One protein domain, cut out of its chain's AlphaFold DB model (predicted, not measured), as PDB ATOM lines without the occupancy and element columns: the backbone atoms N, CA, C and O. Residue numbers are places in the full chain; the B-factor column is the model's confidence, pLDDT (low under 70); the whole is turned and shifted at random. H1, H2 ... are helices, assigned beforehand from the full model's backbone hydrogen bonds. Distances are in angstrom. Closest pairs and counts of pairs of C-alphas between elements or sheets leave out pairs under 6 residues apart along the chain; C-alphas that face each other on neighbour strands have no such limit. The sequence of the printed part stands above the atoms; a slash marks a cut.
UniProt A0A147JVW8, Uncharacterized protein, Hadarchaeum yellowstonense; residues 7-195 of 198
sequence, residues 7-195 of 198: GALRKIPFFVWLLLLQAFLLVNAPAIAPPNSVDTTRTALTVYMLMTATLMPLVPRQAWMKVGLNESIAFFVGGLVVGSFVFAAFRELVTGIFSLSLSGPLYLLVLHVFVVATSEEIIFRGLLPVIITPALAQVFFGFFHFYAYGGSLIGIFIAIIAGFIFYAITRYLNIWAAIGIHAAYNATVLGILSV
ATOM      1  N   GLY A   7     150.882 180.233 173.823       53.34
ATOM      2  CA  GLY A   7     152.239 180.013 173.315       53.34
ATOM      3  C   GLY A   7     153.359 180.223 174.345       53.34
ATOM      4  O   GLY A   7     154.415 179.611 174.217       53.34
ATOM      5  N   ALA A   8     153.144 181.037 175.383       54.38
ATOM      6  CA  ALA A   8     154.100 181.220 176.479       54.38
ATOM      7  C   ALA A   8     154.113 180.011 177.429       54.38
ATOM      8  O   ALA A   8     155.178 179.609 177.887       54.38
ATOM      9  N   LEU A   9     152.955 179.375 177.649       50.88
ATOM     10  CA  LEU A   9     152.834 178.168 178.476       50.88
ATOM     11  C   LEU A   9     153.584 176.971 177.873       50.88
ATOM     12  O   LEU A   9     154.105 176.142 178.611       50.88
ATOM     13  N   ARG A  10     153.723 176.924 176.540       52.84
ATOM     14  CA  ARG A  10     154.520 175.906 175.830       52.84
ATOM     15  C   ARG A  10     156.025 175.990 176.106       52.84
ATOM     16  O   ARG A  10     156.734 175.030 175.831       52.84
ATOM     17  N   LYS A  11     156.519 177.132 176.597       55.69
ATOM     18  CA  LYS A  11     157.940 177.342 176.927       55.69
ATOM     19  C   LYS A  11     158.265 177.009 178.383       55.69
ATOM     20  O   LYS A  11     159.441 176.947 178.733       55.69
ATOM     21  N   ILE A  12     157.245 176.824 179.221       60.19
ATOM     22  CA  ILE A  12     157.420 176.433 180.616       60.19
ATOM     23  C   ILE A  12     157.790 174.945 180.634       60.19
ATOM     24  O   ILE A  12     157.029 174.133 180.102       60.19
ATOM     25  N   PRO A  13     158.936 174.563 181.222       66.62
ATOM     26  CA  PRO A  13     159.310 173.161 181.330       66.62
ATOM     27  C   PRO A  13     158.231 172.356 182.059       66.62
ATOM     28  O   PRO A  13     157.698 172.818 183.068       66.62
ATOM     29  N   PHE A  14     157.941 171.137 181.599       71.19
ATOM     30  CA  PHE A  14     156.926 170.274 182.219       71.19
ATOM     31  C   PHE A  14     157.127 170.121 183.735       71.19
ATOM     32  O   PHE A  14     156.165 170.129 184.495       71.19
ATOM     33  N   PHE A  15     158.375 170.035 184.205       72.00
ATOM     34  CA  PHE A  15     158.642 169.872 185.634       72.00
ATOM     35  C   PHE A  15     158.151 171.048 186.482       72.00
ATOM     36  O   PHE A  15     157.808 170.850 187.639       72.00
ATOM     37  N   VAL A  16     158.061 172.258 185.919       76.75
ATOM     38  CA  VAL A  16     157.469 173.405 186.621       76.75
ATOM     39  C   VAL A  16     155.972 173.174 186.818       76.75
ATOM     40  O   VAL A  16     155.463 173.410 187.906       76.75
ATOM     41  N   TRP A  17     155.273 172.639 185.812       76.12
ATOM     42  CA  TRP A  17     153.874 172.228 185.960       76.12
ATOM     43  C   TRP A  17     153.702 171.121 186.996       76.12
ATOM     44  O   TRP A  17     152.777 171.186 187.801       76.12
ATOM     45  N   LEU A  18     154.610 170.144 187.014       79.31
ATOM     46  CA  LEU A  18     154.607 169.074 188.008       79.31
ATOM     47  C   LEU A  18     154.792 169.620 189.432       79.31
ATOM     48  O   LEU A  18     154.030 169.248 190.318       79.31
ATOM     49  N   LEU A  19     155.737 170.541 189.641       83.62
ATOM     50  CA  LEU A  19     155.951 171.195 190.936       83.62
ATOM     51  C   LEU A  19     154.738 172.033 191.359       83.62
ATOM     52  O   LEU A  19     154.339 171.985 192.518       83.62
ATOM     53  N   LEU A  20     154.115 172.764 190.429       85.81
ATOM     54  CA  LEU A  20     152.893 173.526 190.710       85.81
ATOM     55  C   LEU A  20     151.721 172.606 191.078       85.81
ATOM     56  O   LEU A  20     150.993 172.901 192.022       85.81
ATOM     57  N   LEU A  21     151.561 171.480 190.377       83.62
ATOM     58  CA  LEU A  21     150.557 170.467 190.700       83.62
ATOM     59  C   LEU A  21     150.818 169.861 192.086       83.62
ATOM     60  O   LEU A  21     149.908 169.805 192.906       83.62
ATOM     61  N   GLN A  22     152.055 169.458 192.377       87.19
ATOM     62  CA  GLN A  22     152.445 168.916 193.681       87.19
ATOM     63  C   GLN A  22     152.207 169.925 194.814       87.19
ATOM     64  O   GLN A  22     151.634 169.560 195.838       87.19
ATOM     65  N   ALA A  23     152.568 171.198 194.620       88.81
ATOM     66  CA  ALA A  23     152.329 172.264 195.591       88.81
ATOM     67  C   ALA A  23     150.828 172.512 195.816       88.81
ATOM     68  O   ALA A  23     150.383 172.633 196.958       88.81
ATOM     69  N   PHE A  24     150.029 172.532 194.743       89.00
ATOM     70  CA  PHE A  24     148.574 172.643 194.841       89.00
ATOM     71  C   PHE A  24     147.980 171.484 195.653       89.00
ATOM     72  O   PHE A  24     147.179 171.715 196.559       89.00
ATOM     73  N   LEU A  25     148.403 170.248 195.381       87.88
ATOM     74  CA  LEU A  25     147.946 169.065 196.115       87.88
ATOM     75  C   LEU A  25     148.399 169.078 197.576       87.88
ATOM     76  O   LEU A  25     147.639 168.672 198.447       87.88
ATOM     77  N   LEU A  26     149.603 169.579 197.857       90.12
ATOM     78  CA  LEU A  26     150.150 169.667 199.210       90.12
ATOM     79  C   LEU A  26     149.302 170.593 200.093       90.12
ATOM     80  O   LEU A  26     148.941 170.231 201.218       90.12
ATOM     81  N   VAL A  27     148.948 171.766 199.564       91.06
ATOM     82  CA  VAL A  27     148.082 172.739 200.247       91.06
ATOM     83  C   VAL A  27     146.681 172.160 200.454       91.06
ATOM     84  O   VAL A  27     146.134 172.259 201.552       91.06
ATOM     85  N   ASN A  28     146.132 171.498 199.431       89.31
ATOM     86  CA  ASN A  28     144.769 170.962 199.442       89.31
ATOM     87  C   ASN A  28     144.646 169.542 200.019       89.31
ATOM     88  O   ASN A  28     143.547 168.994 200.031       89.31
ATOM     89  N   ALA A  29     145.725 168.951 200.543       88.00
ATOM     90  CA  ALA A  29     145.716 167.599 201.106       88.00
ATOM     91  C   ALA A  29     144.578 167.348 202.126       88.00
ATOM     92  O   ALA A  29     143.926 166.312 202.001       88.00
ATOM     93  N   PRO A  30     144.250 168.271 203.062       90.38
ATOM     94  CA  PRO A  30     143.135 168.074 203.998       90.38
ATOM     95  C   PRO A  30     141.756 167.987 203.340       90.38
ATOM     96  O   PRO A  30     140.830 167.462 203.946       90.38
ATOM     97  N   ALA A  31     141.603 168.534 202.132       87.81
ATOM     98  CA  ALA A  31     140.343 168.529 201.397       87.81
ATOM     99  C   ALA A  31     140.176 167.284 200.513       87.81
ATOM    100  O   ALA A  31     139.053 166.947 200.152       87.81
ATOM    101  N   ILE A  32     141.276 166.614 200.142       83.81
ATOM    102  CA  ILE A  32     141.253 165.482 199.200       83.81
ATOM    103  C   ILE A  32     141.527 164.131 199.867       83.81
ATOM    104  O   ILE A  32     141.066 163.109 199.364       83.81
ATOM    105  N   ALA A  33     142.261 164.110 200.981       85.56
ATOM    106  CA  ALA A  33     142.638 162.891 201.683       85.56
ATOM    107  C   ALA A  33     141.801 162.705 202.968       85.56
ATOM    108  O   ALA A  33     141.497 163.690 203.646       85.56
ATOM    109  N   PRO A  34     141.455 161.461 203.351       86.31
ATOM    110  CA  PRO A  34     140.863 161.155 204.650       86.31
ATOM    111  C   PRO A  34     141.686 161.736 205.812       86.31
ATOM    112  O   PRO A  34     142.920 161.685 205.733       86.31
ATOM    113  N   PRO A  35     141.062 162.215 206.909       88.88
ATOM    114  CA  PRO A  35     141.757 162.905 208.003       88.88
ATOM    115  C   PRO A  35     142.978 162.161 208.563       88.88
ATOM    116  O   PRO A  35     144.002 162.774 208.842       88.88
ATOM    117  N   ASN A  36     142.909 160.831 208.658       90.31
ATOM    118  CA  ASN A  36     143.989 159.971 209.152       90.31
ATOM    119  C   ASN A  36     145.163 159.780 208.169       90.31
ATOM    120  O   ASN A  36     146.157 159.160 208.528       90.31
ATOM    121  N   SER A  37     145.049 160.272 206.934       85.56
ATOM    122  CA  SER A  37     146.042 160.104 205.861       85.56
ATOM    123  C   SER A  37     146.614 161.427 205.339       85.56
ATOM    124  O   SER A  37     147.489 161.426 204.466       85.56
ATOM    125  N   VAL A  38     146.146 162.564 205.872       89.19
ATOM    126  CA  VAL A  38     146.560 163.907 205.441       89.19
ATOM    127  C   VAL A  38     148.063 164.102 205.625       89.19
ATOM    128  O   VAL A  38     148.743 164.504 204.682       89.19
ATOM    129  N   ASP A  39     148.600 163.772 206.800       90.44
ATOM    130  CA  ASP A  39     150.017 163.993 207.109       90.44
ATOM    131  C   ASP A  39     150.936 163.093 206.281       90.44
ATOM    132  O   ASP A  39     151.951 163.555 205.754       90.44
ATOM    133  N   THR A  40     150.548 161.833 206.073       85.94
ATOM    134  CA  THR A  40     151.260 160.915 205.175       85.94
ATOM    135  C   THR A  40     151.269 161.445 203.742       85.94
ATOM    136  O   THR A  40     152.324 161.491 203.111       85.94
ATOM    137  N   THR A  41     150.123 161.920 203.245       86.38
ATOM    138  CA  THR A  41     149.999 162.492 201.893       86.38
ATOM    139  C   THR A  41     150.867 163.742 201.744       86.38
ATOM    140  O   THR A  41     151.611 163.868 200.774       86.38
ATOM    141  N   ARG A  42     150.837 164.654 202.725       89.69
ATOM    142  CA  ARG A  42     151.668 165.868 202.724       89.69
ATOM    143  C   ARG A  42     153.155 165.552 202.767       89.69
ATOM    144  O   ARG A  42     153.931 166.172 202.042       89.69
ATOM    145  N   THR A  43     153.543 164.580 203.583       89.38
ATOM    146  CA  THR A  43     154.934 164.129 203.687       89.38
ATOM    147  C   THR A  43     155.406 163.563 202.351       89.38
ATOM    148  O   THR A  43     156.425 164.012 201.831       89.38
ATOM    149  N   ALA A  44     154.628 162.664 201.739       84.94
ATOM    150  CA  ALA A  44     154.943 162.097 200.430       84.94
ATOM    151  C   ALA A  44     155.067 163.186 199.354       84.94
ATOM    152  O   ALA A  44     156.085 163.260 198.669       84.94
ATOM    153  N   LEU A  45     154.079 164.082 199.246       89.06
ATOM    154  CA  LEU A  45     154.104 165.199 198.296       89.06
ATOM    155  C   LEU A  45     155.329 166.094 198.497       89.06
ATOM    156  O   LEU A  45     155.964 166.478 197.521       89.06
ATOM    157  N   THR A  46     155.696 166.386 199.746       90.56
ATOM    158  CA  THR A  46     156.881 167.193 200.062       90.56
ATOM    159  C   THR A  46     158.160 166.495 199.615       90.56
ATOM    160  O   THR A  46     158.986 167.117 198.952       90.56
ATOM    161  N   VAL A  47     158.317 165.204 199.918       88.00
ATOM    162  CA  VAL A  47     159.493 164.423 199.510       88.00
ATOM    163  C   VAL A  47     159.603 164.375 197.990       88.00
ATOM    164  O   VAL A  47     160.640 164.757 197.450       88.00
ATOM    165  N   TYR A  48     158.532 164.003 197.283       86.50
ATOM    166  CA  TYR A  48     158.548 163.957 195.818       86.50
ATOM    167  C   TYR A  48     158.772 165.335 195.195       86.50
ATOM    168  O   TYR A  48     159.468 165.431 194.185       86.50
ATOM    169  N   MET A  49     158.255 166.404 195.802       88.62
ATOM    170  CA  MET A  49     158.485 167.773 195.344       88.62
ATOM    171  C   MET A  49     159.932 168.212 195.533       88.62
ATOM    172  O   MET A  49     160.522 168.753 194.600       88.62
ATOM    173  N   LEU A  50     160.541 167.930 196.687       88.50
ATOM    174  CA  LEU A  50     161.957 168.207 196.929       88.50
ATOM    175  C   LEU A  50     162.849 167.397 195.986       88.50
ATOM    176  O   LEU A  50     163.751 167.959 195.367       88.50
ATOM    177  N   MET A  51     162.575 166.103 195.821       84.62
ATOM    178  CA  MET A  51     163.302 165.249 194.879       84.62
ATOM    179  C   MET A  51     163.150 165.755 193.442       84.62
ATOM    180  O   MET A  51     164.143 165.921 192.746       84.62
ATOM    181  N   THR A  52     161.932 166.081 193.005       81.50
ATOM    182  CA  THR A  52     161.682 166.633 191.665       81.50
ATOM    183  C   THR A  52     162.430 167.952 191.480       81.50
ATOM    184  O   THR A  52     163.143 168.109 190.495       81.50
ATOM    185  N   ALA A  53     162.324 168.888 192.427       83.56
ATOM    186  CA  ALA A  53     162.950 170.206 192.335       83.56
ATOM    187  C   ALA A  53     164.485 170.145 192.326       83.56
ATOM    188  O   ALA A  53     165.118 170.934 191.629       83.56
ATOM    189  N   THR A  54     165.082 169.219 193.080       84.25
ATOM    190  CA  THR A  54     166.543 169.088 193.195       84.25
ATOM    191  C   THR A  54     167.154 168.245 192.081       84.25
ATOM    192  O   THR A  54     168.229 168.578 191.587       84.25
ATOM    193  N   LEU A  55     166.473 167.180 191.651       81.81
ATOM    194  CA  LEU A  55     167.010 166.216 190.691       81.81
ATOM    195  C   LEU A  55     166.670 166.571 189.241       81.81
ATOM    196  O   LEU A  55     167.497 166.332 188.362       81.81
ATOM    197  N   MET A  56     165.514 167.189 188.960       76.00
ATOM    198  CA  MET A  56     165.150 167.563 187.582       76.00
ATOM    199  C   MET A  56     166.137 168.507 186.892       76.00
ATOM    200  O   MET A  56     166.405 168.290 185.712       76.00
ATOM    201  N   PRO A  57     166.714 169.526 187.559       77.56
ATOM    202  CA  PRO A  57     167.726 170.375 186.933       77.56
ATOM    203  C   PRO A  57     168.985 169.614 186.497       77.56
ATOM    204  O   PRO A  57     169.692 170.074 185.603       77.56
ATOM    205  N   LEU A  58     169.263 168.465 187.125       79.19
ATOM    206  CA  LEU A  58     170.427 167.622 186.845       79.19
ATOM    207  C   LEU A  58     170.173 166.621 185.719       79.19
ATOM    208  O   LEU A  58     171.124 166.074 185.161       79.19
ATOM    209  N   VAL A  59     168.907 166.372 185.379       74.19
ATOM    210  CA  VAL A  59     168.538 165.519 184.253       74.19
ATOM    211  C   VAL A  59     169.086 166.175 182.985       74.19
ATOM    212  O   VAL A  59     168.649 167.278 182.632       74.19
ATOM    213  N   PRO A  60     170.031 165.534 182.266       69.50
ATOM    214  CA  PRO A  60     170.520 166.087 181.013       69.50
ATOM    215  C   PRO A  60     169.325 166.322 180.097       69.50
ATOM    216  O   PRO A  60     168.365 165.552 180.141       69.50
ATOM    217  N   ARG A  61     169.361 167.356 179.250       64.56
ATOM    218  CA  ARG A  61     168.294 167.583 178.263       64.56
ATOM    219  C   ARG A  61     168.246 166.420 177.267       64.56
ATOM    220  O   ARG A  61     168.852 166.466 176.202       64.56
ATOM    221  N   GLN A  62     167.570 165.347 177.654       58.94
ATOM    222  CA  GLN A  62     167.551 164.079 176.954       58.94
ATOM    223  C   GLN A  62     166.410 164.025 175.942       58.94
ATOM    224  O   GLN A  62     165.473 164.825 175.951       58.94
ATOM    225  N   ALA A  63     166.509 163.042 175.048       50.62
ATOM    226  CA  ALA A  63     165.632 162.880 173.900       50.62
ATOM    227  C   ALA A  63     164.135 162.771 174.234       50.62
ATOM    228  O   ALA A  63     163.309 163.134 173.406       50.62
ATOM    229  N   TRP A  64     163.773 162.357 175.445       56.72
ATOM    230  CA  TRP A  64     162.381 162.228 175.878       56.72
ATOM    231  C   TRP A  64     161.686 163.567 176.193       56.72
ATOM    232  O   TRP A  64     160.464 163.606 176.305       56.72
ATOM    233  N   MET A  65     162.433 164.680 176.245       56.25
ATOM    234  CA  MET A  65     161.889 166.048 176.211       56.25
ATOM    235  C   MET A  65     161.804 166.636 174.791       56.25
ATOM    236  O   MET A  65     161.436 167.797 174.635       56.25
ATOM    237  N   LYS A  66     162.179 165.880 173.746       56.03
ATOM    238  CA  LYS A  66     162.133 166.374 172.355       56.03
ATOM    239  C   LYS A  66     160.720 166.400 171.775       56.03
ATOM    240  O   LYS A  66     160.513 167.041 170.750       56.03
ATOM    241  N   VAL A  67     159.777 165.715 172.417       67.19
ATOM    242  CA  VAL A  67     158.366 165.696 172.025       67.19
ATOM    243  C   VAL A  67     157.629 166.886 172.640       67.19
ATOM    244  O   VAL A  67     157.918 167.302 173.764       67.19
ATOM    245  N   GLY A  68     156.698 167.473 171.890       68.38
ATOM    246  CA  GLY A  68     155.893 168.592 172.384       68.38
ATOM    247  C   GLY A  68     154.904 168.157 173.471       68.38
ATOM    248  O   GLY A  68     154.571 166.982 173.573       68.38
ATOM    249  N   LEU A  69     154.355 169.112 174.233       73.62
ATOM    250  CA  LEU A  69     153.393 168.837 175.316       73.62
ATOM    251  C   LEU A  69     152.235 167.915 174.888       73.62
ATOM    252  O   LEU A  69     151.876 167.000 175.617       73.62
ATOM    253  N   ASN A  70     151.666 168.136 173.699       79.81
ATOM    254  CA  ASN A  70     150.554 167.324 173.197       79.81
ATOM    255  C   ASN A  70     150.963 165.865 172.962       79.81
ATOM    256  O   ASN A  70     150.194 164.953 173.237       79.81
ATOM    257  N   GLU A  71     152.177 165.655 172.464       81.62
ATOM    258  CA  GLU A  71     152.717 164.328 172.195       81.62
ATOM    259  C   GLU A  71     153.104 163.628 173.505       81.62
ATOM    260  O   GLU A  71     152.792 162.455 173.682       81.62
ATOM    261  N   SER A  72     153.658 164.359 174.479       81.25
ATOM    262  CA  SER A  72     153.842 163.873 175.853       81.25
ATOM    263  C   SER A  72     152.531 163.398 176.479       81.25
ATOM    264  O   SER A  72     152.473 162.299 177.023       81.25
ATOM    265  N   ILE A  73     151.469 164.205 176.371       84.06
ATOM    266  CA  ILE A  73     150.137 163.842 176.867       84.06
ATOM    267  C   ILE A  73     149.625 162.597 176.137       84.06
ATOM    268  O   ILE A  73     149.139 161.680 176.789       84.06
ATOM    269  N   ALA A  74     149.771 162.525 174.811       87.81
ATOM    270  CA  ALA A  74     149.339 161.368 174.031       87.81
ATOM    271  C   ALA A  74     150.080 160.082 174.434       87.81
ATOM    272  O   ALA A  74     149.438 159.058 174.648       87.81
ATOM    273  N   PHE A  75     151.405 160.131 174.602       90.12
ATOM    274  CA  PHE A  75     152.191 158.989 175.076       90.12
ATOM    275  C   PHE A  75     151.818 158.579 176.499       90.12
ATOM    276  O   PHE A  75     151.694 157.387 176.767       90.12
ATOM    277  N   PHE A  76     151.610 159.546 177.393       90.69
ATOM    278  CA  PHE A  76     151.161 159.277 178.755       90.69
ATOM    279  C   PHE A  76     149.793 158.593 178.770       90.69
ATOM    280  O   PHE A  76     149.650 157.527 179.364       90.69
ATOM    281  N   VAL A  77     148.800 159.159 178.079       90.50
ATOM    282  CA  VAL A  77     147.447 158.593 178.010       90.50
ATOM    283  C   VAL A  77     147.472 157.225 177.331       90.50
ATOM    284  O   VAL A  77     146.866 156.286 177.836       90.50
ATOM    285  N   GLY A  78     148.213 157.078 176.230       91.56
ATOM    286  CA  GLY A  78     148.375 155.804 175.535       91.56
ATOM    287  C   GLY A  78     149.007 154.735 176.426       91.56
ATOM    288  O   GLY A  78     148.478 153.631 176.524       91.56
ATOM    289  N   GLY A  79     150.087 155.073 177.136       92.62
ATOM    290  CA  GLY A  79     150.726 154.182 178.101       92.62
ATOM    291  C   GLY A  79     149.798 153.800 179.255       92.62
ATOM    292  O   GLY A  79     149.724 152.628 179.612       92.62
ATOM    293  N   LEU A  80     149.041 154.761 179.791       91.06
ATOM    294  CA  LEU A  80     148.058 154.526 180.851       91.06
ATOM    295  C   LEU A  80     146.964 153.557 180.395       91.06
ATOM    296  O   LEU A  80     146.669 152.593 181.097       91.06
ATOM    297  N   VAL A  81     146.391 153.777 179.213       90.06
ATOM    298  CA  VAL A  81     145.336 152.920 178.655       90.06
ATOM    299  C   VAL A  81     145.873 151.518 178.375       90.06
ATOM    300  O   VAL A  81     145.323 150.543 178.882       90.06
ATOM    301  N   VAL A  82     146.973 151.403 177.623       90.75
ATOM    302  CA  VAL A  82     147.576 150.105 177.274       90.75
ATOM    303  C   VAL A  82     147.999 149.345 178.528       90.75
ATOM    304  O   VAL A  82     147.671 148.169 178.667       90.75
ATOM    305  N   GLY A  83     148.669 150.014 179.469       89.31
ATOM    306  CA  GLY A  83     149.059 149.422 180.745       89.31
ATOM    307  C   GLY A  83     147.851 148.916 181.531       89.31
ATOM    308  O   GLY A  83     147.879 147.794 182.024       89.31
ATOM    309  N   SER A  84     146.764 149.691 181.582       86.94
ATOM    310  CA  SER A  84     145.542 149.301 182.297       86.94
ATOM    311  C   SER A  84     144.942 148.015 181.729       86.94
ATOM    312  O   SER A  84     144.596 147.119 182.493       86.94
ATOM    313  N   PHE A  85     144.879 147.882 180.398       84.62
ATOM    314  CA  PHE A  85     144.412 146.652 179.751       84.62
ATOM    315  C   PHE A  85     145.345 145.466 180.000       84.62
ATOM    316  O   PHE A  85     144.867 144.380 180.316       84.62
ATOM    317  N   VAL A  86     146.664 145.662 179.899       86.38
ATOM    318  CA  VAL A  86     147.647 144.598 180.151       86.38
ATOM    319  C   VAL A  86     147.542 144.097 181.589       86.38
ATOM    320  O   VAL A  86     147.433 142.894 181.809       86.38
ATOM    321  N   PHE A  87     147.531 144.993 182.577       83.00
ATOM    322  CA  PHE A  87     147.454 144.593 183.982       83.00
ATOM    323  C   PHE A  87     146.097 143.989 184.350       83.00
ATOM    324  O   PHE A  87     146.053 143.043 185.137       83.00
ATOM    325  N   ALA A  88     145.005 144.462 183.744       77.12
ATOM    326  CA  ALA A  88     143.697 143.834 183.894       77.12
ATOM    327  C   ALA A  88     143.668 142.415 183.306       77.12
ATOM    328  O   ALA A  88     143.228 141.498 183.990       77.12
ATOM    329  N   ALA A  89     144.209 142.210 182.100       77.62
ATOM    330  CA  ALA A  89     144.277 140.894 181.459       77.62
ATOM    331  C   ALA A  89     145.180 139.911 182.226       77.62
ATOM    332  O   ALA A  89     144.829 138.749 182.412       77.62
ATOM    333  N   PHE A  90     146.328 140.369 182.738       74.88
ATOM    334  CA  PHE A  90     147.175 139.546 183.609       74.88
ATOM    335  C   PHE A  90     146.447 139.135 184.891       74.88
ATOM    336  O   PHE A  90     146.602 138.008 185.357       74.88
ATOM    337  N   ARG A  91     145.638 140.030 185.464       67.44
ATOM    338  CA  ARG A  91     144.843 139.725 186.653       67.44
ATOM    339  C   ARG A  91     143.686 138.777 186.343       67.44
ATOM    340  O   ARG A  91     143.436 137.878 187.141       67.44
ATOM    341  N   GLU A  92     143.027 138.928 185.198       67.62
ATOM    342  CA  GLU A  92     142.025 137.978 184.701       67.62
ATOM    343  C   GLU A  92     142.634 136.586 184.536       67.62
ATOM    344  O   GLU A  92     142.068 135.622 185.030       67.62
ATOM    345  N   LEU A  93     143.825 136.462 183.948       63.69
ATOM    346  CA  LEU A  93     144.497 135.166 183.798       63.69
ATOM    347  C   LEU A  93     144.719 134.454 185.147       63.69
ATOM    348  O   LEU A  93     144.720 133.228 185.213       63.69
ATOM    349  N   VAL A  94     144.895 135.224 186.225       61.50
ATOM    350  CA  VAL A  94     145.088 134.709 187.588       61.50
ATOM    351  C   VAL A  94     143.758 134.453 188.312       61.50
ATOM    352  O   VAL A  94     143.703 133.584 189.180       61.50
ATOM    353  N   THR A  95     142.691 135.192 187.992       60.03
ATOM    354  CA  THR A  95     141.442 135.220 188.786       60.03
ATOM    355  C   THR A  95     140.181 134.767 188.041       60.03
ATOM    356  O   THR A  95     139.159 134.544 188.678       60.03
ATOM    357  N   GLY A  96     140.236 134.605 186.718       55.38
ATOM    358  CA  GLY A  96     139.128 134.208 185.842       55.38
ATOM    359  C   GLY A  96     138.076 135.292 185.573       55.38
ATOM    360  O   GLY A  96     137.029 134.979 185.015       55.38
ATOM    361  N   ILE A  97     138.310 136.541 185.990       55.94
ATOM    362  CA  ILE A  97     137.316 137.624 185.946       55.94
ATOM    363  C   ILE A  97     137.898 138.839 185.217       55.94
ATOM    364  O   ILE A  97     138.956 139.339 185.605       55.94
ATOM    365  N   PHE A  98     137.170 139.358 184.219       55.69
ATOM    366  CA  PHE A  98     137.476 140.632 183.563       55.69
ATOM    367  C   PHE A  98     136.389 141.672 183.811       55.69
ATOM    368  O   PHE A  98     135.265 141.574 183.322       55.69
ATOM    369  N   SER A  99     136.746 142.724 184.528       58.56
ATOM    370  CA  SER A  99     135.990 143.967 184.595       58.56
ATOM    371  C   SER A  99     136.968 145.088 184.921       58.56
ATOM    372  O   SER A  99     137.955 144.874 185.617       58.56
ATOM    373  N   LEU A 100     136.754 146.281 184.380       61.03
ATOM    374  CA  LEU A 100     137.616 147.424 184.653       61.03
ATOM    375  C   LEU A 100     136.753 148.528 185.241       61.03
ATOM    376  O   LEU A 100     135.872 149.057 184.566       61.03
ATOM    377  N   SER A 101     136.985 148.862 186.504       65.69
ATOM    378  CA  SER A 101     136.278 149.938 187.187       65.69
ATOM    379  C   SER A 101     137.266 150.879 187.863       65.69
ATOM    380  O   SER A 101     138.292 150.452 188.393       65.69
ATOM    381  N   LEU A 102     136.959 152.174 187.846       64.06
ATOM    382  CA  LEU A 102     137.612 153.131 188.726       64.06
ATOM    383  C   LEU A 102     136.871 153.121 190.063       64.06
ATOM    384  O   LEU A 102     135.731 153.571 190.138       64.06
ATOM    385  N   SER A 103     137.516 152.612 191.105       68.12
ATOM    386  CA  SER A 103     136.907 152.461 192.434       68.12
ATOM    387  C   SER A 103     137.722 153.088 193.561       68.12
ATOM    388  O   SER A 103     137.252 153.152 194.694       68.12
ATOM    389  N   GLY A 104     138.954 153.528 193.284       68.06
ATOM    390  CA  GLY A 104     139.802 154.122 194.313       68.06
ATOM    391  C   GLY A 104     139.489 155.592 194.597       68.06
ATOM    392  O   GLY A 104     138.947 156.299 193.744       68.06
ATOM    393  N   PRO A 105     139.905 156.089 195.774       72.56
ATOM    394  CA  PRO A 105     139.839 157.502 196.107       72.56
ATOM    395  C   PRO A 105     140.578 158.370 195.080       72.56
ATOM    396  O   PRO A 105     141.733 158.103 194.740       72.56
ATOM    397  N   LEU A 106     139.945 159.465 194.648       72.44
ATOM    398  CA  LEU A 106     140.513 160.395 193.666       72.44
ATOM    399  C   LEU A 106     141.896 160.925 194.084       72.44
ATOM    400  O   LEU A 106     142.759 161.117 193.234       72.44
ATOM    401  N   TYR A 107     142.143 161.126 195.381       74.12
ATOM    402  CA  TYR A 107     143.446 161.602 195.853       74.12
ATOM    403  C   TYR A 107     144.570 160.579 195.646       74.12
ATOM    404  O   TYR A 107     145.686 160.982 195.326       74.12
ATOM    405  N   LEU A 108     144.289 159.273 195.769       77.88
ATOM    406  CA  LEU A 108     145.270 158.224 195.482       77.88
ATOM    407  C   LEU A 108     145.557 158.151 193.989       77.88
ATOM    408  O   LEU A 108     146.716 158.001 193.609       77.88
ATOM    409  N   LEU A 109     144.529 158.325 193.152       77.44
ATOM    410  CA  LEU A 109     144.715 158.470 191.713       77.44
ATOM    411  C   LEU A 109     145.645 159.645 191.432       77.44
ATOM    412  O   LEU A 109     146.690 159.465 190.823       77.44
ATOM    413  N   VAL A 110     145.336 160.833 191.942       78.00
ATOM    414  CA  VAL A 110     146.137 162.012 191.626       78.00
ATOM    415  C   VAL A 110     147.576 161.901 192.150       78.00
ATOM    416  O   VAL A 110     148.520 162.202 191.417       78.00
ATOM    417  N   LEU A 111     147.761 161.412 193.378       83.38
ATOM    418  CA  LEU A 111     149.080 161.217 193.975       83.38
ATOM    419  C   LEU A 111     149.888 160.162 193.211       83.38
ATOM    420  O   LEU A 111     150.989 160.445 192.745       83.38
ATOM    421  N   HIS A 112     149.366 158.952 193.042       84.81
ATOM    422  CA  HIS A 112     150.178 157.850 192.533       84.81
ATOM    423  C   HIS A 112     150.307 157.810 191.006       84.81
ATOM    424  O   HIS A 112     151.334 157.354 190.498       84.81
ATOM    425  N   VAL A 113     149.302 158.305 190.276       82.50
ATOM    426  CA  VAL A 113     149.296 158.328 188.803       82.50
ATOM    427  C   VAL A 113     150.098 159.516 188.283       82.50
ATOM    428  O   VAL A 113     150.904 159.349 187.373       82.50
ATOM    429  N   PHE A 114     149.916 160.713 188.853       81.19
ATOM    430  CA  PHE A 114     150.567 161.915 188.319       81.19
ATOM    431  C   PHE A 114     151.834 162.310 189.066       81.19
ATOM    432  O   PHE A 114     152.786 162.745 188.422       81.19
ATOM    433  N   VAL A 115     151.875 162.187 190.394       85.44
ATOM    434  CA  VAL A 115     153.035 162.643 191.173       85.44
ATOM    435  C   VAL A 115     154.089 161.550 191.282       85.44
ATOM    436  O   VAL A 115     155.212 161.756 190.827       85.44
ATOM    437  N   VAL A 116     153.734 160.403 191.855       89.94
ATOM    438  CA  VAL A 116     154.675 159.315 192.148       89.94
ATOM    439  C   VAL A 116     155.273 158.748 190.865       89.94
ATOM    440  O   VAL A 116     156.478 158.869 190.666       89.94
ATOM    441  N   ALA A 117     154.439 158.223 189.957       91.56
ATOM    442  CA  ALA A 117     154.917 157.593 188.724       91.56
ATOM    443  C   ALA A 117     155.814 158.537 187.908       91.56
ATOM    444  O   ALA A 117     156.916 158.171 187.510       91.56
ATOM    445  N   THR A 118     155.388 159.790 187.722       88.62
ATOM    446  CA  THR A 118     156.175 160.789 186.988       88.62
ATOM    447  C   THR A 118     157.525 161.048 187.651       88.62
ATOM    448  O   THR A 118     158.551 161.042 186.972       88.62
ATOM    449  N   SER A 119     157.534 161.272 188.967       88.62
ATOM    450  CA  SER A 119     158.761 161.600 189.702       88.62
ATOM    451  C   SER A 119     159.743 160.429 189.681       88.62
ATOM    452  O   SER A 119     160.933 160.623 189.444       88.62
ATOM    453  N   GLU A 120     159.254 159.206 189.871       92.31
ATOM    454  CA  GLU A 120     160.092 158.010 189.868       92.31
ATOM    455  C   GLU A 120     160.669 157.702 188.490       92.31
ATOM    456  O   GLU A 120     161.868 157.455 188.384       92.31
ATOM    457  N   GLU A 121     159.881 157.778 187.417       92.44
ATOM    458  CA  GLU A 121     160.410 157.541 186.070       92.44
ATOM    459  C   GLU A 121     161.488 158.560 185.694       92.44
ATOM    460  O   GLU A 121     162.550 158.199 185.182       92.44
ATOM    461  N   ILE A 122     161.268 159.833 186.018       87.62
ATOM    462  CA  ILE A 122     162.266 160.887 185.839       87.62
ATOM    463  C   ILE A 122     163.588 160.527 186.527       87.62
ATOM    464  O   ILE A 122     164.660 160.666 185.935       87.62
ATOM    465  N   ILE A 123     163.522 160.067 187.774       89.06
ATOM    466  CA  ILE A 123     164.707 159.783 188.582       89.06
ATOM    467  C   ILE A 123     165.386 158.508 188.075       89.06
ATOM    468  O   ILE A 123     166.557 158.536 187.705       89.06
ATOM    469  N   PHE A 124     164.655 157.400 188.007       92.94
ATOM    470  CA  PHE A 124     165.218 156.073 187.771       92.94
ATOM    471  C   PHE A 124     165.474 155.753 186.294       92.94
ATOM    472  O   PHE A 124     166.284 154.871 185.996       92.94
ATOM    473  N   ARG A 125     164.806 156.440 185.356       92.06
ATOM    474  CA  ARG A 125     164.994 156.239 183.904       92.06
ATOM    475  C   ARG A 125     165.634 157.454 183.239       92.06
ATOM    476  O   ARG A 125     166.382 157.283 182.280       92.06
ATOM    477  N   GLY A 126     165.388 158.656 183.757       86.00
ATOM    478  CA  GLY A 126     165.982 159.891 183.246       86.00
ATOM    479  C   GLY A 126     167.373 160.190 183.809       86.00
ATOM    480  O   GLY A 126     168.316 160.374 183.038       86.00
ATOM    481  N   LEU A 127     167.504 160.254 185.140       87.00
ATOM    482  CA  LEU A 127     168.725 160.719 185.810       87.00
ATOM    483  C   LEU A 127     169.712 159.593 186.137       87.00
ATOM    484  O   LEU A 127     170.858 159.627 185.693       87.00
ATOM    485  N   LEU A 128     169.294 158.604 186.930       90.75
ATOM    486  CA  LEU A 128     170.185 157.580 187.484       90.75
ATOM    487  C   LEU A 128     170.995 156.827 186.417       90.75
ATOM    488  O   LEU A 128     172.197 156.679 186.624       90.75
ATOM    489  N   PRO A 129     170.428 156.419 185.263       91.12
ATOM    490  CA  PRO A 129     171.188 155.742 184.207       91.12
ATOM    491  C   PRO A 129     172.322 156.572 183.578       91.12
ATOM    492  O   PRO A 129     173.083 156.040 182.774       91.12
ATOM    493  N   VAL A 130     172.406 157.873 183.882       87.12
ATOM    494  CA  VAL A 130     173.503 158.767 183.469       87.12
ATOM    495  C   VAL A 130     174.629 158.781 184.503       87.12
ATOM    496  O   VAL A 130     175.789 158.959 184.145       87.12
ATOM    497  N   ILE A 131     174.288 158.616 185.782       89.62
ATOM    498  CA  ILE A 131     175.232 158.657 186.907       89.62
ATOM    499  C   ILE A 131     175.862 157.276 187.127       89.62
ATOM    500  O   ILE A 131     177.049 157.163 187.422       89.62
ATOM    501  N   ILE A 132     175.059 156.224 186.979       94.06
ATOM    502  CA  ILE A 132     175.437 154.821 187.157       94.06
ATOM    503  C   ILE A 132     174.993 154.000 185.945       94.06
ATOM    504  O   ILE A 132     174.316 154.501 185.051       94.06
ATOM    505  N   THR A 133     175.349 152.713 185.898       95.38
ATOM    506  CA  THR A 133     174.920 151.866 184.778       95.38
ATOM    507  C   THR A 133     173.390 151.720 184.754       95.38
ATOM    508  O   THR A 133     172.763 151.621 185.815       95.38
ATOM    509  N   PRO A 134     172.760 151.641 183.565       93.56
ATOM    510  CA  PRO A 134     171.313 151.465 183.466       93.56
ATOM    511  C   PRO A 134     170.783 150.249 184.228       93.56
ATOM    512  O   PRO A 134     169.710 150.322 184.818       93.56
ATOM    513  N   ALA A 135     171.550 149.154 184.253       95.81
ATOM    514  CA  ALA A 135     171.202 147.950 184.997       95.81
ATOM    515  C   ALA A 135     171.168 148.203 186.511       95.81
ATOM    516  O   ALA A 135     170.186 147.854 187.163       95.81
ATOM    517  N   LEU A 136     172.193 148.864 187.062       97.19
ATOM    518  CA  LEU A 136     172.223 149.212 188.484       97.19
ATOM    519  C   LEU A 136     171.077 150.157 188.856       97.19
ATOM    520  O   LEU A 136     170.466 149.972 189.902       97.19
ATOM    521  N   ALA A 137     170.723 151.112 187.991       95.88
ATOM    522  CA  ALA A 137     169.584 152.000 188.226       95.88
ATOM    523  C   ALA A 137     168.260 151.234 188.422       95.88
ATOM    524  O   ALA A 137     167.482 151.589 189.306       95.88
ATOM    525  N   GLN A 138     168.024 150.151 187.667       96.88
ATOM    526  CA  GLN A 138     166.807 149.338 187.818       96.88
ATOM    527  C   GLN A 138     166.847 148.443 189.062       96.88
ATOM    528  O   GLN A 138     165.815 148.206 189.689       96.88
ATOM    529  N   VAL A 139     168.039 148.001 189.473       97.12
ATOM    530  CA  VAL A 139     168.224 147.320 190.763       97.12
ATOM    531  C   VAL A 139     167.892 148.270 191.917       97.12
ATOM    532  O   VAL A 139     167.102 147.915 192.791       97.12
ATOM    533  N   PHE A 140     168.411 149.502 191.891       96.88
ATOM    534  CA  PHE A 140     168.076 150.524 192.887       96.88
ATOM    535  C   PHE A 140     166.587 150.873 192.892       96.88
ATOM    536  O   PHE A 140     166.027 151.047 193.969       96.88
ATOM    537  N   PHE A 141     165.929 150.918 191.730       95.69
ATOM    538  CA  PHE A 141     164.476 151.094 191.649       95.69
ATOM    539  C   PHE A 141     163.717 149.987 192.399       95.69
ATOM    540  O   PHE A 141     162.787 150.276 193.150       95.69
ATOM    541  N   GLY A 142     164.138 148.727 192.265       94.06
ATOM    542  CA  GLY A 142     163.553 147.622 193.027       94.06
ATOM    543  C   GLY A 142     163.740 147.770 194.538       94.06
ATOM    544  O   GLY A 142     162.780 147.650 195.298       94.06
ATOM    545  N   PHE A 143     164.961 148.080 194.984       95.81
ATOM    546  CA  PHE A 143     165.252 148.272 196.411       95.81
ATOM    547  C   PHE A 143     164.602 149.526 197.004       95.81
ATOM    548  O   PHE A 143     164.248 149.522 198.180       95.81
ATOM    549  N   PHE A 144     164.376 150.570 196.206       93.38
ATOM    550  CA  PHE A 144     163.610 151.748 196.617       93.38
ATOM    551  C   PHE A 144     162.194 151.373 197.089       93.38
ATOM    552  O   PHE A 144     161.670 151.979 198.020       93.38
ATOM    553  N   HIS A 145     161.618 150.301 196.537       91.19
ATOM    554  CA  HIS A 145     160.302 149.784 196.917       91.19
ATOM    555  C   HIS A 145     160.322 148.794 198.095       91.19
ATOM    556  O   HIS A 145     159.268 148.267 198.451       91.19
ATOM    557  N   PHE A 146     161.474 148.541 198.731       89.81
ATOM    558  CA  PHE A 146     161.604 147.551 199.811       89.81
ATOM    559  C   PHE A 146     160.529 147.722 200.894       89.81
ATOM    560  O   PHE A 146     159.813 146.774 201.220       89.81
ATOM    561  N   TYR A 147     160.373 148.942 201.417       86.12
ATOM    562  CA  TYR A 147     159.390 149.232 202.461       86.12
ATOM    563  C   TYR A 147     157.952 149.206 201.941       86.12
ATOM    564  O   TYR A 147     157.071 148.700 202.634       86.12
ATOM    565  N   ALA A 148     157.716 149.685 200.716       81.69
ATOM    566  CA  ALA A 148     156.396 149.649 200.087       81.69
ATOM    567  C   ALA A 148     155.881 148.208 199.905       81.69
ATOM    568  O   ALA A 148     154.682 147.963 199.992       81.69
ATOM    569  N   TYR A 149     156.789 147.247 199.723       82.25
ATOM    570  CA  TYR A 149     156.471 145.821 199.618       82.25
ATOM    571  C   TYR A 149     156.629 145.041 200.927       82.25
ATOM    572  O   TYR A 149     156.669 143.810 200.898       82.25
ATOM    573  N   GLY A 150     156.752 145.722 202.071       85.00
ATOM    574  CA  GLY A 150     156.869 145.070 203.378       85.00
ATOM    575  C   GLY A 150     158.086 144.145 203.499       85.00
ATOM    576  O   GLY A 150     158.028 143.142 204.203       85.00
ATOM    577  N   GLY A 151     159.169 144.434 202.771       86.44
ATOM    578  CA  GLY A 151     160.375 143.605 202.730       86.44
ATOM    579  C   GLY A 151     160.273 142.346 201.860       86.44
ATOM    580  O   GLY A 151     161.168 141.502 201.909       86.44
ATOM    581  N   SER A 152     159.220 142.196 201.049       90.56
ATOM    582  CA  SER A 152     159.061 141.051 200.146       90.56
ATOM    583  C   SER A 152     160.131 141.030 199.048       90.56
ATOM    584  O   SER A 152     160.118 141.854 198.131       90.56
ATOM    585  N   LEU A 153     161.020 140.029 199.088       91.44
ATOM    586  CA  LEU A 153     162.040 139.817 198.050       91.44
ATOM    587  C   LEU A 153     161.422 139.558 196.670       91.44
ATOM    588  O   LEU A 153     161.960 140.009 195.661       91.44
ATOM    589  N   ILE A 154     160.272 138.877 196.628       89.31
ATOM    590  CA  ILE A 154     159.522 138.641 195.389       89.31
ATOM    591  C   ILE A 154     159.028 139.976 194.820       89.31
ATOM    592  O   ILE A 154     159.202 140.233 193.632       89.31
ATOM    593  N   GLY A 155     158.472 140.851 195.667       87.00
ATOM    594  CA  GLY A 155     158.033 142.188 195.255       87.00
ATOM    595  C   GLY A 155     159.184 143.032 194.704       87.00
ATOM    596  O   GLY A 155     159.056 143.645 193.645       87.00
ATOM    597  N   ILE A 156     160.344 142.994 195.365       93.00
ATOM    598  CA  ILE A 156     161.561 143.675 194.898       93.00
ATOM    599  C   ILE A 156     161.982 143.140 193.530       93.00
ATOM    600  O   ILE A 156     162.224 143.928 192.621       93.00
ATOM    601  N   PHE A 157     162.028 141.819 193.351       92.88
ATOM    602  CA  PHE A 157     162.399 141.209 192.075       92.88
ATOM    603  C   PHE A 157     161.439 141.604 190.943       92.88
ATOM    604  O   PHE A 157     161.887 141.976 189.857       92.88
ATOM    605  N   ILE A 158     160.128 141.619 191.211       89.56
ATOM    606  CA  ILE A 158     159.114 142.111 190.267       89.56
ATOM    607  C   ILE A 158     159.370 143.581 189.917       89.56
ATOM    608  O   ILE A 158     159.350 143.935 188.738       89.56
ATOM    609  N   ALA A 159     159.675 144.437 190.897       91.19
ATOM    610  CA  ALA A 159     159.998 145.836 190.626       91.19
ATOM    611  C   ALA A 159     161.301 146.017 189.844       91.19
ATOM    612  O   ALA A 159     161.366 146.925 189.024       91.19
ATOM    613  N   ILE A 160     162.308 145.156 190.015       95.38
ATOM    614  CA  ILE A 160     163.515 145.178 189.172       95.38
ATOM    615  C   ILE A 160     163.147 144.857 187.717       95.38
ATOM    616  O   ILE A 160     163.588 145.557 186.805       95.38
ATOM    617  N   ILE A 161     162.311 143.840 187.482       95.00
ATOM    618  CA  ILE A 161     161.842 143.482 186.134       95.00
ATOM    619  C   ILE A 161     161.034 144.632 185.519       95.00
ATOM    620  O   ILE A 161     161.321 145.050 184.396       95.00
ATOM    621  N   ALA A 162     160.075 145.193 186.263       92.50
ATOM    622  CA  ALA A 162     159.322 146.375 185.843       92.50
ATOM    623  C   ALA A 162     160.262 147.564 185.558       92.50
ATOM    624  O   ALA A 162     160.120 148.243 184.544       92.50
ATOM    625  N   GLY A 163     161.290 147.729 186.397       95.31
ATOM    626  CA  GLY A 163     162.532 148.475 186.184       95.31
ATOM    627  C   GLY A 163     162.990 148.486 184.734       95.31
ATOM    628  O   GLY A 163     162.885 149.488 184.018       95.31
ATOM    629  N   PHE A 164     163.466 147.320 184.308       97.06
ATOM    630  CA  PHE A 164     163.992 147.087 182.969       97.06
ATOM    631  C   PHE A 164     162.962 147.329 181.866       97.06
ATOM    632  O   PHE A 164     163.309 147.932 180.850       97.06
ATOM    633  N   ILE A 165     161.707 146.919 182.065       95.38
ATOM    634  CA  ILE A 165     160.633 147.126 181.085       95.38
ATOM    635  C   ILE A 165     160.395 148.625 180.860       95.38
ATOM    636  O   ILE A 165     160.413 149.088 179.720       95.38
ATOM    637  N   PHE A 166     160.246 149.411 181.928       95.31
ATOM    638  CA  PHE A 166     160.025 150.857 181.832       95.31
ATOM    639  C   PHE A 166     161.240 151.586 181.254       95.31
ATOM    640  O   PHE A 166     161.089 152.511 180.453       95.31
ATOM    641  N   TYR A 167     162.455 151.134 181.579       94.00
ATOM    642  CA  TYR A 167     163.667 151.660 180.956       94.00
ATOM    643  C   TYR A 167     163.713 151.375 179.446       94.00
ATOM    644  O   TYR A 167     164.029 152.272 178.662       94.00
ATOM    645  N   ALA A 168     163.340 150.166 179.016       93.88
ATOM    646  CA  ALA A 168     163.244 149.824 177.599       93.88
ATOM    647  C   ALA A 168     162.190 150.685 176.883       93.88
ATOM    648  O   ALA A 168     162.491 151.282 175.850       93.88
ATOM    649  N   ILE A 169     160.992 150.834 177.459       93.12
ATOM    650  CA  ILE A 169     159.937 151.717 176.929       93.12
ATOM    651  C   ILE A 169     160.445 153.156 176.814       93.12
ATOM    652  O   ILE A 169     160.258 153.797 175.781       93.12
ATOM    653  N   THR A 170     161.148 153.654 177.832       91.06
ATOM    654  CA  THR A 170     161.733 155.000 177.814       91.06
ATOM    655  C   THR A 170     162.749 155.161 176.682       91.06
ATOM    656  O   THR A 170     162.777 156.201 176.025       91.06
ATOM    657  N   ARG A 171     163.580 154.139 176.435       88.19
ATOM    658  CA  ARG A 171     164.625 154.165 175.403       88.19
ATOM    659  C   ARG A 171     164.092 154.057 173.978       88.19
ATOM    660  O   ARG A 171     164.650 154.718 173.105       88.19
ATOM    661  N   TYR A 172     163.082 153.222 173.750       88.81
ATOM    662  CA  TYR A 172     162.589 152.906 172.405       88.81
ATOM    663  C   TYR A 172     161.330 153.678 172.005       88.81
ATOM    664  O   TYR A 172     161.083 153.835 170.814       88.81
ATOM    665  N   LEU A 173     160.547 154.163 172.970       87.56
ATOM    666  CA  LEU A 173     159.339 154.949 172.725       87.56
ATOM    667  C   LEU A 173     159.494 156.351 173.313       87.56
ATOM    668  O   LEU A 173     159.868 157.292 172.616       87.56
ATOM    669  N   ASN A 174     159.182 156.502 174.598       87.44
ATOM    670  CA  ASN A 174     159.221 157.776 175.294       87.44
ATOM    671  C   ASN A 174     159.083 157.562 176.808       87.44
ATOM    672  O   ASN A 174     158.365 156.656 177.236       87.44
ATOM    673  N   ILE A 175     159.683 158.435 177.627       88.81
ATOM    674  CA  ILE A 175     159.475 158.404 179.083       88.81
ATOM    675  C   ILE A 175     157.997 158.578 179.443       88.81
ATOM    676  O   ILE A 175     157.526 157.963 180.385       88.81
ATOM    677  N   TRP A 176     157.243 159.377 178.678       89.75
ATOM    678  CA  TRP A 176     155.828 159.626 178.954       89.75
ATOM    679  C   TRP A 176     155.002 158.349 178.826       89.75
ATOM    680  O   TRP A 176     154.096 158.133 179.625       89.75
ATOM    681  N   ALA A 177     155.363 157.463 177.895       91.94
ATOM    682  CA  ALA A 177     154.743 156.148 177.781       91.94
ATOM    683  C   ALA A 177     155.081 155.263 178.991       91.94
ATOM    684  O   ALA A 177     154.191 154.602 179.525       91.94
ATOM    685  N   ALA A 178     156.333 155.292 179.461       93.81
ATOM    686  CA  ALA A 178     156.741 154.578 180.672       93.81
ATOM    687  C   ALA A 178     156.003 155.104 181.914       93.81
ATOM    688  O   ALA A 178     155.470 154.307 182.678       93.81
ATOM    689  N   ILE A 179     155.875 156.428 182.059       93.25
ATOM    690  CA  ILE A 179     155.101 157.075 183.128       93.25
ATOM    691  C   ILE A 179     153.641 156.633 183.070       93.25
ATOM    692  O   ILE A 179     153.085 156.269 184.098       93.25
ATOM    693  N   GLY A 180     153.023 156.623 181.886       93.56
ATOM    694  CA  GLY A 180     151.647 156.156 181.715       93.56
ATOM    695  C   GLY A 180     151.466 154.701 182.154       93.56
ATOM    696  O   GLY A 180     150.564 154.394 182.930       93.56
ATOM    697  N   ILE A 181     152.353 153.803 181.718       94.81
ATOM    698  CA  ILE A 181     152.295 152.377 182.084       94.81
ATOM    699  C   ILE A 181     152.551 152.183 183.585       94.81
ATOM    700  O   ILE A 181     151.835 151.425 184.237       94.81
ATOM    701  N   HIS A 182     153.519 152.890 184.165       94.81
ATOM    702  CA  HIS A 182     153.775 152.861 185.605       94.81
ATOM    703  C   HIS A 182     152.568 153.406 186.389       94.81
ATOM    704  O   HIS A 182     152.127 152.813 187.370       94.81
ATOM    705  N   ALA A 183     151.946 154.480 185.916       92.81
ATOM    706  CA  ALA A 183     150.729 155.007 186.507       92.81
ATOM    707  C   ALA A 183     149.573 153.988 186.464       92.81
ATOM    708  O   ALA A 183     148.845 153.855 187.448       92.81
ATOM    709  N   ALA A 184     149.446 153.214 185.380       91.06
ATOM    710  CA  ALA A 184     148.492 152.107 185.292       91.06
ATOM    711  C   ALA A 184     148.794 150.981 186.294       91.06
ATOM    712  O   ALA A 184     147.874 150.447 186.920       91.06
ATOM    713  N   TYR A 185     150.074 150.643 186.481       89.00
ATOM    714  CA  TYR A 185     150.512 149.678 187.491       89.00
ATOM    715  C   TYR A 185     150.110 150.141 188.895       89.00
ATOM    716  O   TYR A 185     149.429 149.407 189.608       89.00
ATOM    717  N   ASN A 186     150.435 151.388 189.257       88.56
ATOM    718  CA  ASN A 186     150.060 151.973 190.543       88.56
ATOM    719  C   ASN A 186     148.548 151.959 190.741       88.56
ATOM    720  O   ASN A 186     148.061 151.563 191.798       88.56
ATOM    721  N   ALA A 187     147.799 152.350 189.711       85.12
ATOM    722  CA  ALA A 187     146.352 152.345 189.773       85.12
ATOM    723  C   ALA A 187     145.790 150.933 190.002       85.12
ATOM    724  O   ALA A 187     144.864 150.768 190.793       85.12
ATOM    725  N   THR A 188     146.381 149.912 189.386       81.62
ATOM    726  CA  THR A 188     145.957 148.517 189.545       81.62
ATOM    727  C   THR A 188     146.307 147.959 190.926       81.62
ATOM    728  O   THR A 188     145.449 147.392 191.601       81.62
ATOM    729  N   VAL A 189     147.551 148.145 191.382       78.38
ATOM    730  CA  VAL A 189     148.037 147.612 192.669       78.38
ATOM    731  C   VAL A 189     147.339 148.270 193.855       78.38
ATOM    732  O   VAL A 189     147.025 147.598 194.834       78.38
ATOM    733  N   LEU A 190     147.038 149.566 193.762       77.06
ATOM    734  CA  LEU A 190     146.335 150.304 194.813       77.06
ATOM    735  C   LEU A 190     144.811 150.129 194.763       77.06
ATOM    736  O   LEU A 190     144.098 150.777 195.528       77.06
ATOM    737  N   GLY A 191     144.288 149.302 193.850       71.38
ATOM    738  CA  GLY A 191     142.847 149.099 193.680       71.38
ATOM    739  C   GLY A 191     142.096 150.348 193.206       71.38
ATOM    740  O   GLY A 191     140.875 150.428 193.343       71.38
ATOM    741  N   ILE A 192     142.814 151.333 192.656       75.06
ATOM    742  CA  ILE A 192     142.215 152.508 192.017       75.06
ATOM    743  C   ILE A 192     141.506 152.088 190.739       75.06
ATOM    744  O   ILE A 192     140.356 152.463 190.529       75.06
ATOM    745  N   LEU A 193     142.191 151.272 189.942       67.31
ATOM    746  CA  LEU A 193     141.593 150.420 188.934       67.31
ATOM    747  C   LEU A 193     141.335 149.065 189.589       67.31
ATOM    748  O   LEU A 193     142.274 148.337 189.919       67.31
ATOM    749  N   SER A 194     140.067 148.735 189.811       58.62
ATOM    750  CA  SER A 194     139.674 147.427 190.322       58.62
ATOM    751  C   SER A 194     138.896 146.633 189.287       58.62
ATOM    752  O   SER A 194     138.127 147.169 188.485       58.62
ATOM    753  N   VAL A 195     139.115 145.325 189.357       53.22
ATOM    754  CA  VAL A 195     138.268 144.313 188.750       53.22
ATOM    755  C   VAL A 195     137.223 143.954 189.798       53.22
ATOM    756  O   VAL A 195     137.561 143.367 190.827       53.22
TER     757      VAL A 195
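This is residues 7 to 195 of the 198 residues of an uncharacterized protein of Hadarchaeum yellowstonense (UniProt A0A147JVW8). The longest helix, H3, forms one side of an all-helix domain, and H7 packs between it and H4, which runs through the middle. The hairpin of H1 and H2 packs on H4 on the side away from H7, while H5 and H6 pack on the later part of H4, and H6 also on H7. The printed part has 189 residues with seven named helices, H1 to H7 in chain order, and no named strand. It is compact and rounded, with a radius of gyration of the C-alphas of 16.4 A and spans of 48 by 39 by 34 A.

H3, residues 69 to 95, touches H7, residues 175 to 189, the same way at a steep tilt of 35.1 degrees, only just past shallow; their closest C-alphas, Leu 80 and Gly 180, are 4.0 A apart. H4, residues 106 to 131, is the hub and touches five helices. Its closest C-alphas to H7 are Val 113 and Ala 183, 4.3 A apart, at a steep tilt of 46 degrees, opposite ways. H1, residues 14 to 32, and H2, residues 35 to 58, form a helical hairpin at a shallow tilt of 11 degrees, with the C-alphas of Leu 26 and Arg 42 closest at 5.4 A. With H4 they make a bundle, three helices side by side. H2 runs the same way as H4 at a shallow tilt of 29 degrees, with the C-alphas of Thr 52 and Ser 119 closest at 6.1 A. H5, residues 134 to 144, and H6, residues 153 to 172, form another hairpin, with the C-alphas of Gly 142 and Ile 160 closest at 4.6 A. H5 touches residues 124 to 129 of H4 alone. H6 touches H7 with residues 166 to 170 alone, closest at the C-alphas of Phe 166 and Ala 178, 5.1 A apart. H3 and H4 are apart. Every O i to N i+4 pair is within hydrogen-bond range in H3, H5, H6 and H7, against 13 of 15 in H1, 16 of 20 in H2 and 15 of 22 in H4.

H3 is 38.1 A long, from C-alpha 69 at (153.393, 168.837, 175.316). H2 measures 35.9 A, H4 35.4 A, H6 28.8 A, H1 23.6 A, H7 20.8 A and H5 15.2 A. H1 begins with C-alpha 14 at (156.926, 170.274, 182.219) and has a kink of 45 degrees near residue 26. H7 ends with C-alpha 189 at (148.037, 147.612, 192.669).

The C-alphas farthest apart, Ala 8 and Gly 96, are 50.2 A apart. The printed part has no cut and no long link. Residues 101 to 102 pair antiparallel with residues 193 to 194. The mean pLDDT of the printed part is 82.6, with residues 7 to 13, 60 to 68, 91 to 104 and 193 to 195 under 70.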